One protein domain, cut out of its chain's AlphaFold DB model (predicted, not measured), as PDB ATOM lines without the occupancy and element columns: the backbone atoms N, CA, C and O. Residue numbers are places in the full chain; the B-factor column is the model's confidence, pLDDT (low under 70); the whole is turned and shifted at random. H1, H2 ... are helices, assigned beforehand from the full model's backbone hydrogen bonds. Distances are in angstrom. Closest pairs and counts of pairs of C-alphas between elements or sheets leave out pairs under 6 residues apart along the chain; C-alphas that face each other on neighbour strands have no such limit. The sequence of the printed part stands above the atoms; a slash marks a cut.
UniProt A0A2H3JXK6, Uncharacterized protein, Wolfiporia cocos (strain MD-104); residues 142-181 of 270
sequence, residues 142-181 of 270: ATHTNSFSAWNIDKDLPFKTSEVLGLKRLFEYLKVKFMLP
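Overview. This is residues 142 to 181 of the 270 residues of an uncharacterized protein of Wolfiporia cocos (strain MD-104) (UniProt A0A2H3JXK6). Two helices, H1 and H2, form the two limbs of an open arch, with residues 155 to 164 bridging them at one end and a gap between the limbs. They run roughly opposite ways, and after H2 the last stretch, residues 175 to 181, turns back and heads away from H2, with residues 172 to 177 standing free. The printed part has 40 residues with two named helices, H1 then H2, and no named strand; the class is all helix. It is only just compact, close to loose, with a radius of gyration of the C-alphas of 10.5 A, and the C-alphas span 27 by 22 by 16 A.

Along the chain. H1 is residues 142 to 154, 17.9 A from first to last C-alpha. It begins at C-alpha 142, at (-5.758, 5.369, -4.609), and ends at C-alpha 154, at (2.965, 1.414, -19.692), with z falling. H2 is residues 165 to 174, 14.7 A long by the same measure. It begins at C-alpha 165, at (1.089, -13.702, -12.359), and ends at C-alpha 174, at (-1.058, -8.725, 1.264), with z rising.

Arrangement. H1 and H2 are apart, with no C-alpha of the one within 8 A of the other. The link from H1 to H2 has 10 residues and is short, not tight. In H1 and H2 every O i to N i+4 pair is within hydrogen-bond range. Residues 142 to 147, which belong to H1, stand free. Residues 172 to 177, of which 172 to 174 belong to H2, also stand free.

Size, cuts and confidence. The two C-alphas farthest apart are those of Asp 154 and Lys 177, at 27.5 A. The C-alphas of Ala 142 and Pro 181, the first and last printed, are 19.9 A apart. The printed part has no cut. Its mean pLDDT is 72.8, and residues 142, 144, 159 to 163 and 179 to 180 are under 70.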
ATOM      1  N   ALA A 142      -5.783   4.741  -3.295       69.44
ATOM      2  CA  ALA A 142      -5.758   5.369  -4.609       69.44
ATOM      3  C   ALA A 142      -4.344   5.538  -5.196       69.44
ATOM      4  O   ALA A 142      -4.171   5.336  -6.384       69.44
ATOM      5  N   THR A 143      -3.303   5.813  -4.412       71.94
ATOM      6  CA  THR A 143      -1.917   5.901  -4.896       71.94
ATOM      7  C   THR A 143      -1.416   4.540  -5.347       71.94
ATOM      8  O   THR A 143      -0.771   4.450  -6.384       71.94
ATOM      9  N   HIS A 144      -1.747   3.474  -4.614       68.12
ATOM     10  CA  HIS A 144      -1.418   2.118  -5.046       68.12
ATOM     11  C   HIS A 144      -2.216   1.713  -6.287       68.12
ATOM     12  O   HIS A 144      -1.636   1.140  -7.207       68.12
ATOM     13  N   THR A 145      -3.506   2.054  -6.350       72.44
ATOM     14  CA  THR A 145      -4.340   1.820  -7.536       72.44
ATOM     15  C   THR A 145      -3.817   2.602  -8.739       72.44
ATOM     16  O   THR A 145      -3.699   2.027  -9.809       72.44
ATOM     17  N   ASN A 146      -3.404   3.859  -8.569       73.50
ATOM     18  CA  ASN A 146      -2.884   4.702  -9.646       73.50
ATOM     19  C   ASN A 146      -1.527   4.212 -10.154       73.50
ATOM     20  O   ASN A 146      -1.339   4.118 -11.360       73.50
ATOM     21  N   SER A 147      -0.598   3.841  -9.264       74.38
ATOM     22  CA  SER A 147       0.675   3.236  -9.682       74.38
ATOM     23  C   SER A 147       0.464   1.903 -10.397       74.38
ATOM     24  O   SER A 147       1.170   1.603 -11.354       74.38
ATOM     25  N   PHE A 148      -0.519   1.113  -9.963       72.31
ATOM     26  CA  PHE A 148      -0.867  -0.141 -10.618       72.31
ATOM     27  C   PHE A 148      -1.514   0.084 -11.995       72.31
ATOM     28  O   PHE A 148      -1.139  -0.581 -12.955       72.31
ATOM     29  N   SER A 149      -2.434   1.044 -12.120       71.94
ATOM     30  CA  SER A 149      -3.052   1.424 -13.396       71.94
ATOM     31  C   SER A 149      -2.027   1.982 -14.383       71.94
ATOM     32  O   SER A 149      -2.008   1.540 -15.525       71.94
ATOM     33  N   ALA A 150      -1.139   2.880 -13.941       76.69
ATOM     34  CA  ALA A 150      -0.055   3.411 -14.768       76.69
ATOM     35  C   ALA A 150       0.870   2.292 -15.264       76.69
ATOM     36  O   ALA A 150       1.164   2.213 -16.448       76.69
ATOM     37  N   TRP A 151       1.235   1.353 -14.384       78.44
ATOM     38  CA  TRP A 151       2.044   0.198 -14.770       78.44
ATOM     39  C   TRP A 151       1.352  -0.719 -15.789       78.44
ATOM     40  O   TRP A 151       2.022  -1.256 -16.668       78.44
ATOM     41  N   ASN A 152       0.029  -0.900 -15.696       73.56
ATOM     42  CA  ASN A 152      -0.718  -1.669 -16.695       73.56
ATOM     43  C   ASN A 152      -0.741  -0.969 -18.060       73.56
ATOM     44  O   ASN A 152      -0.592  -1.647 -19.073       73.56
ATOM     45  N   ILE A 153      -0.887   0.362 -18.078       76.31
ATOM     46  CA  ILE A 153      -0.879   1.176 -19.304       76.31
ATOM     47  C   ILE A 153       0.512   1.151 -19.952       76.31
ATOM     48  O   ILE A 153       0.626   0.822 -21.125       76.31
ATOM     49  N   ASP A 154       1.580   1.384 -19.184       74.19
ATOM     50  CA  ASP A 154       2.965   1.414 -19.692       74.19
ATOM     51  C   ASP A 154       3.436   0.079 -20.300       74.19
ATOM     52  O   ASP A 154       4.467   0.013 -20.973       74.19
ATOM     53  N   LYS A 155       2.739  -1.017 -19.993       78.44
ATOM     54  CA  LYS A 155       3.097  -2.372 -20.425       78.44
ATOM     55  C   LYS A 155       2.149  -2.951 -21.465       78.44
ATOM     56  O   LYS A 155       2.335  -4.118 -21.804       78.44
ATOM     57  N   ASP A 156       1.161  -2.179 -21.928       79.81
ATOM     58  CA  ASP A 156       0.089  -2.658 -22.811       79.81
ATOM     59  C   ASP A 156      -0.493  -3.999 -22.337       79.81
ATOM     60  O   ASP A 156      -0.810  -4.908 -23.108       79.81
ATOM     61  N   LEU A 157      -0.598  -4.157 -21.014       73.31
ATOM     62  CA  LEU A 157      -1.129  -5.382 -20.448       73.31
ATOM     63  C   LEU A 157      -2.632  -5.398 -20.734       73.31
ATOM     64  O   LEU A 157      -3.340  -4.471 -20.327       73.31
ATOM     65  N   PRO A 158      -3.160  -6.443 -21.398       71.25
ATOM     66  CA  PRO A 158      -4.594  -6.553 -21.573       71.25
ATOM     67  C   PRO A 158      -5.241  -6.564 -20.186       71.25
ATOM     68  O   PRO A 158      -4.756  -7.243 -19.280       71.25
ATOM     69  N   PHE A 159      -6.377  -5.879 -20.020       62.53
ATOM     70  CA  PHE A 159      -7.164  -5.847 -18.773       62.53
ATOM     71  C   PHE A 159      -7.668  -7.231 -18.300       62.53
ATOM     72  O   PHE A 159      -8.494  -7.325 -17.393       62.53
ATOM     73  N   LYS A 160      -7.180  -8.329 -18.887       64.19
ATOM     74  CA  LYS A 160      -7.394  -9.703 -18.448       64.19
ATOM     75  C   LYS A 160      -6.579  -9.963 -17.180       64.19
ATOM     76  O   LYS A 160      -5.509 -10.565 -17.173       64.19
ATOM     77  N   THR A 161      -7.146  -9.497 -16.075       58.66
ATOM     78  CA  THR A 161      -6.634  -9.541 -14.700       58.66
ATOM     79  C   THR A 161      -6.295 -10.950 -14.200       58.66
ATOM     80  O   THR A 161      -5.613 -11.088 -13.188       58.66
ATOM     81  N   SER A 162      -6.768 -12.003 -14.874       56.62
ATOM     82  CA  SER A 162      -6.606 -13.394 -14.445       56.62
ATOM     83  C   SER A 162      -5.255 -14.020 -14.794       56.62
ATOM     84  O   SER A 162      -4.876 -14.990 -14.143       56.62
ATOM     85  N   GLU A 163      -4.514 -13.489 -15.771       62.66
ATOM     86  CA  GLU A 163      -3.253 -14.108 -16.226       62.66
ATOM     87  C   GLU A 163      -1.998 -13.367 -15.767       62.66
ATOM     88  O   GLU A 163      -0.885 -13.888 -15.865       62.66
ATOM     89  N   VAL A 164      -2.149 -12.175 -15.184       71.38
ATOM     90  CA  VAL A 164      -1.006 -11.428 -14.665       71.38
ATOM     91  C   VAL A 164      -0.535 -12.097 -13.372       71.38
ATOM     92  O   VAL A 164      -1.017 -11.801 -12.277       71.38
ATOM     93  N   LEU A 165       0.446 -13.000 -13.483       70.44
ATOM     94  CA  LEU A 165       1.089 -13.702 -12.359       70.44
ATOM     95  C   LEU A 165       1.503 -12.751 -11.214       70.44
ATOM     96  O   LEU A 165       1.542 -13.152 -10.049       70.44
ATOM     97  N   GLY A 166       1.765 -11.477 -11.530       73.19
ATOM     98  CA  GLY A 166       2.068 -10.420 -10.564       73.19
ATOM     99  C   GLY A 166       0.930 -10.091  -9.590       73.19
ATOM    100  O   GLY A 166       1.191  -9.900  -8.403       73.19
ATOM    101  N   LEU A 167      -0.331 -10.095 -10.039       73.00
ATOM    102  CA  LEU A 167      -1.497  -9.789  -9.197       73.00
ATOM    103  C   LEU A 167      -1.713 -10.857  -8.126       73.00
ATOM    104  O   LEU A 167      -1.932 -10.534  -6.958       73.00
ATOM    105  N   LYS A 168      -1.575 -12.134  -8.497       75.00
ATOM    106  CA  LYS A 168      -1.647 -13.251  -7.545       75.00
ATOM    107  C   LYS A 168      -0.592 -13.103  -6.447       75.00
ATOM    108  O   LYS A 168      -0.916 -13.229  -5.269       75.00
ATOM    109  N   ARG A 169       0.643 -12.763  -6.830       77.75
ATOM    110  CA  ARG A 169       1.766 -12.558  -5.903       77.75
ATOM    111  C   ARG A 169       1.532 -11.370  -4.964       77.75
ATOM    112  O   ARG A 169       1.863 -11.455  -3.785       77.75
ATOM    113  N   LEU A 170       0.923 -10.292  -5.465       78.12
ATOM    114  CA  LEU A 170       0.544  -9.128  -4.663       78.12
ATOM    115  C   LEU A 170      -0.536  -9.482  -3.628       78.12
ATOM    116  O   LEU A 170      -0.379  -9.163  -2.450       78.12
ATOM    117  N   PHE A 171      -1.610 -10.166  -4.033       78.44
ATOM    118  CA  PHE A 171      -2.676 -10.572  -3.109       78.44
ATOM    119  C   PHE A 171      -2.193 -11.580  -2.063       78.44
ATOM    120  O   PHE A 171      -2.570 -11.484  -0.894       78.44
ATOM    121  N   GLU A 172      -1.308 -12.495  -2.460       81.38
ATOM    122  CA  GLU A 172      -0.640 -13.426  -1.553       81.38
ATOM    123  C   GLU A 172       0.249 -12.687  -0.540       81.38
ATOM    124  O   GLU A 172       0.160 -12.949   0.662       81.38
ATOM    125  N   TYR A 173       1.026 -11.693  -0.987       79.31
ATOM    126  CA  TYR A 173       1.842 -10.844  -0.113       79.31
ATOM    127  C   TYR A 173       0.995 -10.039   0.883       79.31
ATOM    128  O   TYR A 173       1.314  -9.974   2.072       79.31
ATOM    129  N   LEU A 174      -0.120  -9.469   0.422       78.88
ATOM    130  CA  LEU A 174      -1.058  -8.725   1.264       78.88
ATOM    131  C   LEU A 174      -1.875  -9.637   2.200       78.88
ATOM    132  O   LEU A 174      -2.547  -9.132   3.098       78.88
ATOM    133  N   LYS A 175      -1.808 -10.967   2.022       81.81
ATOM    134  CA  LYS A 175      -2.616 -11.976   2.734       81.81
ATOM    135  C   LYS A 175      -4.122 -11.693   2.686       81.81
ATOM    136  O   LYS A 175      -4.860 -12.060   3.601       81.81
ATOM    137  N   VAL A 176      -4.593 -11.050   1.619       80.75
ATOM    138  CA  VAL A 176      -6.018 -10.778   1.417       80.75
ATOM    139  C   VAL A 176      -6.601 -11.929   0.607       80.75
ATOM    140  O   VAL A 176      -6.140 -12.211  -0.496       80.75
ATOM    141  N   LYS A 177      -7.639 -12.590   1.136       73.19
ATOM    142  CA  LYS A 177      -8.470 -13.502   0.341       73.19
ATOM    143  C   LYS A 177      -9.340 -12.666  -0.595       73.19
ATOM    144  O   LYS A 177     -10.492 -12.382  -0.285       73.19
ATOM    145  N   PHE A 178      -8.762 -12.233  -1.709       70.38
ATOM    146  CA  PHE A 178      -9.502 -11.565  -2.766       70.38
ATOM    147  C   PHE A 178      -9.880 -12.598  -3.824       70.38
ATOM    148  O   PHE A 178      -9.017 -13.158  -4.498       70.38
ATOM    149  N   MET A 179     -11.174 -12.886  -3.936       69.00
ATOM    150  CA  MET A 179     -11.700 -13.624  -5.080       69.00
ATOM    151  C   MET A 179     -11.850 -12.606  -6.202       69.00
ATOM    152  O   MET A 179     -12.742 -11.761  -6.146       69.00
ATOM    153  N   LEU A 180     -10.943 -12.644  -7.183       65.19
ATOM    154  CA  LEU A 180     -11.125 -11.866  -8.403       65.19
ATOM    155  C   LEU A 180     -12.476 -12.279  -9.004       65.19
ATOM    156  O   LEU A 180     -12.709 -13.485  -9.147       65.19
ATOM    157  N   PRO A 181     -13.371 -11.327  -9.322       72.12
ATOM    158  CA  PRO A 181     -14.563 -11.643 -10.090       72.12
ATOM    159  C   PRO A 181     -14.108 -12.410 -11.327       72.12
ATOM    160  O   PRO A 181     -13.168 -11.984 -12.004       72.12
TER     161      PRO A 181